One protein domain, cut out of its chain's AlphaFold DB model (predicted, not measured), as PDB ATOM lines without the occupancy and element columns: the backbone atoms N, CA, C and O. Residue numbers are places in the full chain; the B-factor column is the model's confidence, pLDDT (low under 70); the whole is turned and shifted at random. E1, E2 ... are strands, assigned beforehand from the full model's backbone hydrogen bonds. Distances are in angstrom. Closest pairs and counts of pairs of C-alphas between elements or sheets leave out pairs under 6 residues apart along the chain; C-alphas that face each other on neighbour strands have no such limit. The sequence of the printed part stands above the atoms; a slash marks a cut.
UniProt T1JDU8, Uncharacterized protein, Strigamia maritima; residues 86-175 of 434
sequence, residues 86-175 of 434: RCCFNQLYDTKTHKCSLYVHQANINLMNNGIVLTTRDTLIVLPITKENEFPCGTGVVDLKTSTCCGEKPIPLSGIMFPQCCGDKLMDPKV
ATOM      1  N   ARG A  86     194.514  93.610 276.725       91.38
ATOM      2  CA  ARG A  86     194.031  94.562 275.708       91.38
ATOM      3  C   ARG A  86     194.928  94.513 274.467       91.38
ATOM      4  O   ARG A  86     196.061  94.048 274.540       91.38
ATOM      5  N   CYS A  87     194.425  94.990 273.327       90.06
ATOM      6  CA  CYS A  87     195.208  95.140 272.098       90.06
ATOM      7  C   CYS A  87     195.587  96.611 271.888       90.06
ATOM      8  O   CYS A  87     194.743  97.497 272.020       90.06
ATOM      9  N   CYS A  88     196.850  96.866 271.560       87.88
ATOM     10  CA  CYS A  88     197.389  98.171 271.201       87.88
ATOM     11  C   CYS A  88     197.911  98.094 269.765       87.88
ATOM     12  O   CYS A  88     198.958  97.494 269.533       87.88
ATOM     13  N   PHE A  89     197.164  98.657 268.811       81.75
ATOM     14  CA  PHE A  89     197.414  98.556 267.365       81.75
ATOM     15  C   PHE A  89     197.513  97.107 266.857       81.75
ATOM     16  O   PHE A  89     196.511  96.550 266.419       81.75
ATOM     17  N   ASN A  90     198.686  96.482 266.953       82.06
ATOM     18  CA  ASN A  90     198.937  95.101 266.542       82.06
ATOM     19  C   ASN A  90     199.510  94.215 267.664       82.06
ATOM     20  O   ASN A  90     199.883  93.069 267.412       82.06
ATOM     21  N   GLN A  91     199.599  94.729 268.892       86.44
ATOM     22  CA  GLN A  91     200.250  94.040 269.999       86.44
ATOM     23  C   GLN A  91     199.302  93.843 271.182       86.44
ATOM     24  O   GLN A  91     198.741  94.793 271.729       86.44
ATOM     25  N   LEU A  92     199.156  92.588 271.608       90.81
ATOM     26  CA  LEU A  92     198.445  92.235 272.830       90.81
ATOM     27  C   LEU A  92     199.324  92.574 274.042       90.81
ATOM     28  O   LEU A  92     200.514  92.257 274.052       90.81
ATOM     29  N   TYR A  93     198.747  93.195 275.066       89.19
ATOM     30  CA  TYR A  93     199.465  93.551 276.285       89.19
ATOM     31  C   TYR A  93     198.597  93.376 277.532       89.19
ATOM     32  O   TYR A  93     197.367  93.410 277.473       89.19
ATOM     33  N   ASP A  94     199.265  93.199 278.670       89.50
ATOM     34  CA  ASP A  94     198.640  93.132 279.987       89.50
ATOM     35  C   ASP A  94     198.587  94.539 280.611       89.50
ATOM     36  O   ASP A  94     199.618  95.180 280.830       89.50
ATOM     37  N   THR A  95     197.377  95.004 280.916       88.56
ATOM     38  CA  THR A  95     197.087  96.321 281.511       88.56
ATOM     39  C   THR A  95     197.637  96.510 282.924       88.56
ATOM     40  O   THR A  95     197.692  97.643 283.394       88.56
ATOM     41  N   LYS A  96     198.077  95.442 283.601       88.44
ATOM     42  CA  LYS A  96     198.766  95.518 284.900       88.44
ATOM     43  C   LYS A  96     200.243  95.866 284.771       88.44
ATOM     44  O   LYS A  96     200.839  96.328 285.740       88.44
ATOM     45  N   THR A  97     200.851  95.613 283.613       85.25
ATOM     46  CA  THR A  97     202.302  95.778 283.412       85.25
ATOM     47  C   THR A  97     202.635  96.836 282.368       85.25
ATOM     48  O   THR A  97     203.660  97.513 282.487       85.25
ATOM     49  N   HIS A  98     201.764  97.015 281.375       87.69
ATOM     50  CA  HIS A  98     201.978  97.912 280.250       87.69
ATOM     51  C   HIS A  98     200.759  98.808 279.980       87.69
ATOM     52  O   HIS A  98     199.629  98.499 280.355       87.69
ATOM     53  N   LYS A  99     200.996  99.929 279.297       86.62
ATOM     54  CA  LYS A  99     200.003 100.871 278.776       86.62
ATOM     55  C   LYS A  99     200.163 101.010 277.260       86.62
ATOM     56  O   LYS A  99     201.266 100.866 276.737       86.62
ATOM     57  N   CYS A 100     199.074 101.320 276.565       84.50
ATOM     58  CA  CYS A 100     199.105 101.697 275.153       84.50
ATOM     59  C   CYS A 100     199.326 103.210 275.052       84.50
ATOM     60  O   CYS A 100     198.612 103.986 275.692       84.50
ATOM     61  N   SER A 101     200.340 103.646 274.313       78.94
ATOM     62  CA  SER A 101     200.714 105.060 274.209       78.94
ATOM     63  C   SER A 101     200.994 105.455 272.768       78.94
ATOM     64  O   SER A 101     201.496 104.663 271.976       78.94
ATOM     65  N   LEU A 102     200.663 106.698 272.432       72.81
ATOM     66  CA  LEU A 102     200.945 107.270 271.120       72.81
ATOM     67  C   LEU A 102     202.455 107.450 270.938       72.81
ATOM     68  O   LEU A 102     203.122 108.017 271.806       72.81
ATOM     69  N   TYR A 103     202.976 106.981 269.806       70.19
ATOM     70  CA  TYR A 103     204.327 107.273 269.354       70.19
ATOM     71  C   TYR A 103     204.384 108.683 268.781       70.19
ATOM     72  O   TYR A 103     203.713 108.995 267.794       70.19
ATOM     73  N   VAL A 104     205.175 109.548 269.410       68.06
ATOM     74  CA  VAL A 104     205.279 110.948 269.009       68.06
ATOM     75  C   VAL A 104     206.512 111.101 268.127       68.06
ATOM     76  O   VAL A 104     207.633 111.058 268.619       68.06
ATOM     77  N   HIS A 105     206.323 111.311 266.824       64.81
ATOM     78  CA  HIS A 105     207.422 111.749 265.946       64.81
ATOM     79  C   HIS A 105     207.602 113.276 266.004       64.81
ATOM     80  O   HIS A 105     208.726 113.778 265.952       64.81
ATOM     81  N   GLN A 106     206.485 114.009 266.094       67.12
ATOM     82  CA  GLN A 106     206.420 115.466 266.209       67.12
ATOM     83  C   GLN A 106     205.195 115.892 267.039       67.12
ATOM     84  O   GLN A 106     204.101 115.342 266.872       67.12
ATOM     85  N   ALA A 107     205.369 116.886 267.916       63.41
ATOM     86  CA  ALA A 107     204.283 117.467 268.707       63.41
ATOM     87  C   ALA A 107     204.346 118.999 268.733       63.41
ATOM     88  O   ALA A 107     205.373 119.589 269.074       63.41
ATOM     89  N   ASN A 108     203.209 119.634 268.444       66.50
ATOM     90  CA  ASN A 108     202.995 121.060 268.667       66.50
ATOM     91  C   ASN A 108     202.242 121.242 269.990       66.50
ATOM     92  O   ASN A 108     201.172 120.660 270.190       66.50
ATOM     93  N   ILE A 109     202.793 122.051 270.896       63.94
ATOM     94  CA  ILE A 109     202.265 122.203 272.259       63.94
ATOM     95  C   ILE A 109     201.747 123.629 272.457       63.94
ATOM     96  O   ILE A 109     202.371 124.604 272.046       63.94
ATOM     97  N   ASN A 110     200.596 123.754 273.111       64.44
ATOM     98  CA  ASN A 110     200.026 125.004 273.590       64.44
ATOM     99  C   ASN A 110     199.974 124.977 275.122       64.44
ATOM    100  O   ASN A 110     199.069 124.389 275.721       64.44
ATOM    101  N   LEU A 111     200.937 125.652 275.751       63.19
ATOM    102  CA  LEU A 111     201.100 125.649 277.205       63.19
ATOM    103  C   LEU A 111     200.045 126.481 277.956       63.19
ATOM    104  O   LEU A 111     199.912 126.313 279.163       63.19
ATOM    105  N   MET A 112     199.277 127.352 277.288       59.19
ATOM    106  CA  MET A 112     198.261 128.172 277.975       59.19
ATOM    107  C   MET A 112     197.018 127.372 278.372       59.19
ATOM    108  O   MET A 112     196.424 127.645 279.408       59.19
ATOM    109  N   ASN A 113     196.643 126.374 277.566       62.62
ATOM    110  CA  ASN A 113     195.431 125.573 277.776       62.62
ATOM    111  C   ASN A 113     195.726 124.069 277.923       62.62
ATOM    112  O   ASN A 113     194.813 123.261 277.780       62.62
ATOM    113  N   ASN A 114     196.990 123.680 278.145       59.59
ATOM    114  CA  ASN A 114     197.447 122.281 278.083       59.59
ATOM    115  C   ASN A 114     197.030 121.562 276.781       59.59
ATOM    116  O   ASN A 114     196.782 120.357 276.772       59.59
ATOM    117  N   GLY A 115     196.916 122.306 275.677       60.09
ATOM    118  CA  GLY A 115     196.502 121.762 274.387       60.09
ATOM    119  C   GLY A 115     197.689 121.120 273.680       60.09
ATOM    120  O   GLY A 115     198.707 121.776 273.481       60.09
ATOM    121  N   ILE A 116     197.568 119.859 273.275       61.22
ATOM    122  CA  ILE A 116     198.606 119.141 272.527       61.22
ATOM    123  C   ILE A 116     198.025 118.762 271.167       61.22
ATOM    124  O   ILE A 116     196.987 118.107 271.097       61.22
ATOM    125  N   VAL A 117     198.698 119.173 270.093       61.34
ATOM    126  CA  VAL A 117     198.377 118.760 268.724       61.34
ATOM    127  C   VAL A 117     199.527 117.895 268.225       61.34
ATOM    128  O   VAL A 117     200.623 118.385 267.948       61.34
ATOM    129  N   LEU A 118     199.283 116.591 268.137       59.66
ATOM    130  CA  LEU A 118     200.224 115.628 267.571       59.66
ATOM    131  C   LEU A 118     200.119 115.691 266.045       59.66
ATOM    132  O   LEU A 118     199.014 115.665 265.504       59.66
ATOM    133  N   THR A 119     201.245 115.827 265.342       54.44
ATOM    134  CA  THR A 119     201.246 116.080 263.888       54.44
ATOM    135  C   THR A 119     201.492 114.828 263.047       54.44
ATOM    136  O   THR A 119     201.597 114.928 261.824       54.44
ATOM    137  N   THR A 120     201.581 113.640 263.656       54.94
ATOM    138  CA  THR A 120     202.015 112.421 262.956       54.94
ATOM    139  C   THR A 120     200.975 111.315 262.910       54.94
ATOM    140  O   THR A 120     200.090 111.237 263.751       54.94
ATOM    141  N   ARG A 121     201.111 110.462 261.886       50.59
ATOM    142  CA  ARG A 121     200.267 109.288 261.628       50.59
ATOM    143  C   ARG A 121     200.273 108.379 262.852       50.59
ATOM    144  O   ARG A 121     201.346 107.973 263.295       50.59
ATOM    145  N   ASP A 122     199.086 108.081 263.354       49.19
ATOM    146  CA  ASP A 122     198.847 107.329 264.580       49.19
ATOM    147  C   ASP A 122     199.615 106.003 264.582       49.19
ATOM    148  O   ASP A 122     199.228 105.039 263.925       49.19
ATOM    149  N   THR A 123     200.726 105.950 265.314       64.25
ATOM    150  CA  THR A 123     201.402 104.691 265.630       64.25
ATOM    151  C   THR A 123     201.300 104.533 267.136       64.25
ATOM    152  O   THR A 123     201.801 105.368 267.882       64.25
ATOM    153  N   LEU A 124     200.572 103.519 267.601       72.31
ATOM    154  CA  LEU A 124     200.464 103.207 269.024       72.31
ATOM    155  C   LEU A 124     201.518 102.162 269.381       72.31
ATOM    156  O   LEU A 124     201.716 101.205 268.633       72.31
ATOM    157  N   ILE A 125     202.166 102.330 270.530       74.75
ATOM    158  CA  ILE A 125     203.141 101.378 271.058       74.75
ATOM    159  C   ILE A 125     202.791 100.967 272.489       74.75
ATOM    160  O   ILE A 125     202.182 101.723 273.251       74.75
ATOM    161  N   VAL A 126     203.194  99.753 272.859       79.31
ATOM    162  CA  VAL A 126     203.041  99.210 274.211       79.31
ATOM    163  C   VAL A 126     204.256  99.603 275.047       79.31
ATOM    164  O   VAL A 126     205.391  99.308 274.678       79.31
ATOM    165  N   LEU A 127     204.026 100.253 276.189       76.31
ATOM    166  CA  LEU A 127     205.076 100.720 277.100       76.31
ATOM    167  C   LEU A 127     204.855 100.207 278.524       76.31
ATOM    168  O   LEU A 127     203.706 100.110 278.943       76.31
ATOM    169  N   PRO A 128     205.910  99.937 279.310       77.38
ATOM    170  CA  PRO A 128     205.767  99.657 280.739       77.38
ATOM    171  C   PRO A 128     205.096 100.824 281.488       77.38
ATOM    172  O   PRO A 128     205.303 101.989 281.150       77.38
ATOM    173  N   ILE A 129     204.334 100.536 282.549       71.94
ATOM    174  CA  ILE A 129     203.579 101.540 283.345       71.94
ATOM    175  C   ILE A 129     204.486 102.464 284.193       71.94
ATOM    176  O   ILE A 129     204.010 103.288 284.962       71.94
ATOM    177  N   THR A 130     205.811 102.403 284.055       65.38
ATOM    178  CA  THR A 130     206.733 102.975 285.047       65.38
ATOM    179  C   THR A 130     206.645 104.495 285.235       65.38
ATOM    180  O   THR A 130     207.070 104.944 286.298       65.38
ATOM    181  N   LYS A 131     206.067 105.286 284.307       59.72
ATOM    182  CA  LYS A 131     205.825 106.738 284.484       59.72
ATOM    183  C   LYS A 131     204.604 107.256 283.697       59.72
ATOM    184  O   LYS A 131     204.493 107.070 282.484       59.72
ATOM    185  N   GLU A 132     203.668 107.922 284.378       60.41
ATOM    186  CA  GLU A 132     202.353 108.304 283.823       60.41
ATOM    187  C   GLU A 132     202.401 109.411 282.749       60.41
ATOM    188  O   GLU A 132     201.595 109.369 281.824       60.41
ATOM    189  N   ASN A 133     203.383 110.325 282.792       64.31
ATOM    190  CA  ASN A 133     203.452 111.517 281.918       64.31
ATOM    191  C   ASN A 133     204.533 111.467 280.819       64.31
ATOM    192  O   ASN A 133     204.793 112.477 280.170       64.31
ATOM    193  N   GLU A 134     205.184 110.320 280.627       73.44
ATOM    194  CA  GLU A 134     206.230 110.159 279.614       73.44
ATOM    195  C   GLU A 134     205.659 109.617 278.298       73.44
ATOM    196  O   GLU A 134     204.969 108.589 278.286       73.44
ATOM    197  N   PHE A 135     205.978 110.306 277.199       75.88
ATOM    198  CA  PHE A 135     205.650 109.913 275.829       75.88
ATOM    199  C   PHE A 135     206.921 109.493 275.081       75.88
ATOM    200  O   PHE A 135     207.953 110.143 275.226       75.88
ATOM    201  N   PRO A 136     206.878 108.434 274.269       75.75
ATOM    202  CA  PRO A 136     208.020 107.985 273.476       75.75
ATOM    203  C   PRO A 136     208.339 108.975 272.345       75.75
ATOM    204  O   PRO A 136     207.439 109.482 271.674       75.75
ATOM    205  N   CYS A 137     209.630 109.220 272.129       79.38
ATOM    206  CA  CYS A 137     210.162 110.097 271.088       79.38
ATOM    207  C   CYS A 137     211.518 109.550 270.616       79.38
ATOM    208  O   CYS A 137     212.512 109.650 271.342       79.38
ATOM    209  N   GLY A 138     211.562 108.918 269.437       74.94
ATOM    210  CA  GLY A 138     212.759 108.213 268.965       74.94
ATOM    211  C   GLY A 138     213.167 107.085 269.908       74.94
ATOM    212  O   GLY A 138     212.373 106.191 270.200       74.94
ATOM    213  N   THR A 139     214.405 107.149 270.406       72.00
ATOM    214  CA  THR A 139     214.944 106.240 271.435       72.00
ATOM    215  C   THR A 139     214.772 106.768 272.865       72.00
ATOM    216  O   THR A 139     215.285 106.159 273.802       72.00
ATOM    217  N   GLY A 140     214.128 107.924 273.044       77.25
ATOM    218  CA  GLY A 140     213.947 108.591 274.331       77.25
ATOM    219  C   GLY A 140     212.482 108.729 274.745       77.25
ATOM    220  O   GLY A 140     211.567 108.206 274.109       77.25
ATOM    221  N   VAL A 141     212.271 109.473 275.830       77.69
ATOM    222  CA  VAL A 141     210.954 109.837 276.362       77.69
ATOM    223  C   VAL A 141     210.884 111.345 276.598       77.69
ATOM    224  O   VAL A 141     211.890 111.961 276.949       77.69
ATOM    225  N   VAL A 142     209.711 111.937 276.396       79.62
ATOM    226  CA  VAL A 142     209.426 113.357 276.645       79.62
ATOM    227  C   VAL A 142     208.340 113.500 277.704       79.62
ATOM    228  O   VAL A 142     207.325 112.806 277.665       79.62
ATOM    229  N   ASP A 143     208.538 114.437 278.628       82.06
ATOM    230  CA  ASP A 143     207.453 115.034 279.408       82.06
ATOM    231  C   ASP A 143     207.024 116.308 278.675       82.06
ATOM    232  O   ASP A 143     207.808 117.257 278.576       82.06
ATOM    233  N   LEU A 144     205.787 116.326 278.169       77.62
ATOM    234  CA  LEU A 144     205.239 117.425 277.364       77.62
ATOM    235  C   LEU A 144     205.117 118.756 278.128       77.62
ATOM    236  O   LEU A 144     204.881 119.796 277.514       77.62
ATOM    237  N   LYS A 145     205.303 118.758 279.455       79.62
ATOM    238  CA  LYS A 145     205.396 119.990 280.258       79.62
ATOM    239  C   LYS A 145     206.771 120.650 280.180       79.62
ATOM    240  O   LYS A 145     206.879 121.853 280.397       79.62
ATOM    241  N   THR A 146     207.824 119.875 279.922       85.06
ATOM    242  CA  THR A 146     209.222 120.340 279.997       85.06
ATOM    243  C   THR A 146     209.968 120.221 278.670       85.06
ATOM    244  O   THR A 146     210.945 120.938 278.435       85.06
ATOM    245  N   SER A 147     209.488 119.367 277.768       87.00
ATOM    246  CA  SER A 147     210.109 119.049 276.484       87.00
ATOM    247  C   SER A 147     209.057 118.725 275.420       87.00
ATOM    248  O   SER A 147     207.929 118.377 275.741       87.00
ATOM    249  N   THR A 148     209.414 118.830 274.144       87.50
ATOM    250  CA  THR A 148     208.627 118.315 273.015       87.50
ATOM    251  C   THR A 148     209.467 117.325 272.208       87.50
ATOM    252  O   THR A 148     210.664 117.185 272.452       87.50
ATOM    253  N   CYS A 149     208.857 116.630 271.252       85.38
ATOM    254  CA  CYS A 149     209.563 115.770 270.310       85.38
ATOM    255  C   CYS A 149     209.648 116.450 268.943       85.38
ATOM    256  O   CYS A 149     208.601 116.750 268.368       85.38
ATOM    257  N   CYS A 150     210.855 116.654 268.411       85.19
ATOM    258  CA  CYS A 150     211.061 117.107 267.033       85.19
ATOM    259  C   CYS A 150     212.075 116.198 266.339       85.19
ATOM    260  O   CYS A 150     213.161 115.969 266.867       85.19
ATOM    261  N   GLY A 151     211.729 115.675 265.159       78.31
ATOM    262  CA  GLY A 151     212.619 114.795 264.395       78.31
ATOM    263  C   GLY A 151     213.086 113.580 265.201       78.31
ATOM    264  O   GLY A 151     214.267 113.248 265.159       78.31
ATOM    265  N   GLU A 152     212.179 112.977 265.981       78.81
ATOM    266  CA  GLU A 152     212.454 111.820 266.853       78.81
ATOM    267  C   GLU A 152     213.453 112.095 267.994       78.81
ATOM    268  O   GLU A 152     214.011 111.171 268.583       78.81
ATOM    269  N   LYS A 153     213.680 113.366 268.345       85.56
ATOM    270  CA  LYS A 153     214.548 113.757 269.463       85.56
ATOM    271  C   LYS A 153     213.769 114.533 270.531       85.56
ATOM    272  O   LYS A 153     213.039 115.464 270.182       85.56
ATOM    273  N   PRO A 154     213.939 114.201 271.825       88.75
ATOM    274  CA  PRO A 154     213.471 115.035 272.930       88.75
ATOM    275  C   PRO A 154     214.167 116.405 272.926       88.75
ATOM    276  O   PRO A 154     215.395 116.470 272.975       88.75
ATOM    277  N   ILE A 155     213.400 117.500 272.902       89.19
ATOM    278  CA  ILE A 155     213.920 118.878 272.911       89.19
ATOM    279  C   ILE A 155     213.277 119.693 274.045       89.19
ATOM    280  O   ILE A 155     212.051 119.794 274.089       89.19
ATOM    281  N   PRO A 156     214.057 120.312 274.954       90.62
ATOM    282  CA  PRO A 156     213.528 121.159 276.028       90.62
ATOM    283  C   PRO A 156     212.795 122.406 275.511       90.62
ATOM    284  O   PRO A 156     213.303 123.096 274.628       90.62
ATOM    285  N   LEU A 157     211.655 122.765 276.119       88.38
ATOM    286  CA  LEU A 157     210.786 123.855 275.628       88.38
ATOM    287  C   LEU A 157     211.401 125.261 275.703       88.38
ATOM    288  O   LEU A 157     210.888 126.186 275.077       88.38
ATOM    289  N   SER A 158     212.482 125.439 276.465       85.75
ATOM    290  CA  SER A 158     213.270 126.683 276.513       85.75
ATOM    291  C   SER A 158     212.447 127.962 276.772       85.75
ATOM    292  O   SER A 158     212.811 129.040 276.317       85.75
ATOM    293  N   GLY A 159     211.325 127.856 277.499       83.19
ATOM    294  CA  GLY A 159     210.449 128.989 277.832       83.19
ATOM    295  C   GLY A 159     209.511 129.462 276.711       83.19
ATOM    296  O   GLY A 159     208.817 130.463 276.890       83.19
ATOM    297  N   ILE A 160     209.451 128.761 275.574       82.38
ATOM    298  CA  ILE A 160     208.554 129.088 274.457       82.38
ATOM    299  C   ILE A 160     207.130 128.640 274.804       82.38
ATOM    300  O   ILE A 160     206.902 127.500 275.194       82.38
ATOM    301  N   MET A 161     206.156 129.541 274.643       80.12
ATOM    302  CA  MET A 161     204.759 129.297 275.035       80.12
ATOM    303  C   MET A 161     203.971 128.450 274.019       80.12
ATOM    304  O   MET A 161     203.030 127.747 274.392       80.12
ATOM    305  N   PHE A 162     204.362 128.522 272.742       79.06
ATOM    306  CA  PHE A 162     203.763 127.782 271.624       79.06
ATOM    307  C   PHE A 162     204.832 127.098 270.762       79.06
ATOM    308  O   PHE A 162     204.983 127.441 269.588       79.06
ATOM    309  N   PRO A 163     205.625 126.186 271.341       81.88
ATOM    310  CA  PRO A 163     206.704 125.531 270.625       81.88
ATOM    311  C   PRO A 163     206.157 124.728 269.442       81.88
ATOM    312  O   PRO A 163     205.224 123.931 269.583       81.88
ATOM    313  N   GLN A 164     206.776 124.931 268.283       83.94
ATOM    314  CA  GLN A 164     206.573 124.118 267.090       83.94
ATOM    315  C   GLN A 164     207.877 123.434 266.693       83.94
ATOM    316  O   GLN A 164     208.959 123.848 267.113       83.94
ATOM    317  N   CYS A 165     207.780 122.397 265.868       82.75
ATOM    318  CA  CYS A 165     208.952 121.735 265.309       82.75
ATOM    319  C   CYS A 165     209.212 122.195 263.875       82.75
ATOM    320  O   CYS A 165     208.320 122.163 263.027       82.75
ATOM    321  N   CYS A 166     210.462 122.560 263.601       81.62
ATOM    322  CA  CYS A 166     210.990 122.737 262.256       81.62
ATOM    323  C   CYS A 166     212.072 121.678 262.026       81.62
ATOM    324  O   CYS A 166     213.241 121.880 262.355       81.62
ATOM    325  N   GLY A 167     211.664 120.503 261.550       78.06
ATOM    326  CA  GLY A 167     212.543 119.335 261.454       78.06
ATOM    327  C   GLY A 167     212.874 118.792 262.833       78.06
ATOM    328  O   GLY A 167     211.966 118.435 263.583       78.06
ATOM    329  N   ASP A 168     214.162 118.743 263.163       83.25
ATOM    330  CA  ASP A 168     214.677 118.337 264.472       83.25
ATOM    331  C   ASP A 168     215.004 119.528 265.389       83.25
ATOM    332  O   ASP A 168     215.731 119.376 266.369       83.25
ATOM    333  N   LYS A 169     214.476 120.723 265.084       84.94
ATOM    334  CA  LYS A 169     214.665 121.942 265.882       84.94
ATOM    335  C   LYS A 169     213.355 122.458 266.462       84.94
ATOM    336  O   LYS A 169     212.306 122.380 265.824       84.94
ATOM    337  N   LEU A 170     213.457 123.050 267.651       87.38
ATOM    338  CA  LEU A 170     212.384 123.807 268.287       87.38
ATOM    339  C   LEU A 170     212.284 125.208 267.679       87.38
ATOM    340  O   LEU A 170     213.304 125.857 267.452       87.38
ATOM    341  N   MET A 171     211.058 125.660 267.451       85.94
ATOM    342  CA  MET A 171     210.721 126.930 266.821       85.94
ATOM    343  C   MET A 171     209.724 127.718 267.681       85.94
ATOM    344  O   MET A 171     208.752 127.135 268.174       85.94
ATOM    345  N   ASP A 172     209.907 129.038 267.792       86.38
ATOM    346  CA  ASP A 172     208.869 129.962 268.263       86.38
ATOM    347  C   ASP A 172     208.158 130.616 267.060       86.38
ATOM    348  O   ASP A 172     208.695 131.546 266.457       86.38
ATOM    349  N   PRO A 173     206.913 130.226 266.725       79.56
ATOM    350  CA  PRO A 173     206.188 130.757 265.565       79.56
ATOM    351  C   PRO A 173     205.912 132.272 265.635       79.56
ATOM    352  O   PRO A 173     205.460 132.870 264.650       79.56
ATOM    353  N   LYS A 174     206.147 132.922 266.786       81.06
ATOM    354  CA  LYS A 174     206.095 134.386 266.893       81.06
ATOM    355  C   LYS A 174     207.258 135.055 266.170       81.06
ATOM    356  O   LYS A 174     207.050 136.104 265.560       81.06
ATOM    357  N   VAL A 175     208.450 134.472 266.260       81.50
ATOM    358  CA  VAL A 175     209.707 135.081 265.799       81.50
ATOM    359  C   VAL A 175     210.437 134.250 264.759       81.50
ATOM    360  O   VAL A 175     211.397 134.745 264.186       81.50
TER     361      VAL A 175
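What this domain is: This is residues 86 to 175 of the 434 residues of an uncharacterized protein of Strigamia maritima (UniProt T1JDU8). Picture a rod made of small two-stranded ribbons set one behind the next: E1-E2 near one end, then E3-E6, E7-E8, E9-E10 and E11-E12. Between E3 and E6 the chain makes an excursion along the rod, where the hairpin E4-E5 packs through E4 on the side of E9 and E11. The printed part has 90 residues with twelve named strands, E1 to E12 in order along the chain, and no named helix; the class is all strand, in six antiparallel sheets of two strands. It is compact, with a radius of gyration of the C-alphas of 13.7 A, and spans 45 by 21 by 21 A.

Where its parts are: Find C-alpha 86 at (194.031, 94.562, 275.708), where E1, residues 86 to 88, begins; E2 follows at residues 91 to 94. E3, residues 98 to 102, is 13.1 A from first to last C-alpha. E4 holds residues 107 to 110 and E5 residues 115 to 118. Look next for C-alpha 124 at (200.464, 103.207, 269.024), where E6, residues 124 to 128 and 13.3 A long, begins. E7 holds residues 134 to 137, E8 140 to 143, E9 147 to 150, E10 153 to 156 and E11 164 to 166. E12, residues 169 to 171, ends at C-alpha 171, (210.721, 126.930, 266.821).

How they stand to each other: Start at the hairpin E1 and E2, where N 88 and O 91 are 2.8 A apart, within hydrogen-bond range. The closest C-alphas of E2 and E6 are those of Tyr 93 and Val 126, 7.0 A apart. E6 is the antiparallel neighbour of E3, with N 99 and O 127 at 2.7 A. From E3 look to E7: the closest C-alphas, of Ser 101 and Phe 135, are 7.1 A apart. In the hairpin E7 and E8, N 142 and O 135 are 2.8 A apart. The closest C-alphas of E8 and E10 are those of Val 142 and Pro 154, at 5.7 A. The hairpin E9 and E10 has N 148 and O 155 at 2.8 A. The closest C-alphas of E9 and E11 are those of Cys 150 and Cys 165, 5.4 A apart, and in the hairpin E11 and E12 N 171 and O 164 are 2.8 A apart. Now go back to the hairpin E4 and E5, antiparallel at 166 degrees, with N 110 and O 115 at 2.8 A. The closest C-alphas of E4 and E11 are those of Asn 108 and Gln 164, at 5.0 A; E5 and E11 are apart.

The domain as a whole: The two C-alphas farthest apart, those of Asp 94 and Val 175, are 45.6 A apart. The printed part has no cut and no long link; E10 to E11, with 7 residues between them, is short, and the other links are tight. The mean pLDDT of the printed part is 76.6, and confidence is low, under 70, at residues 104 to 123 and 130 to 133.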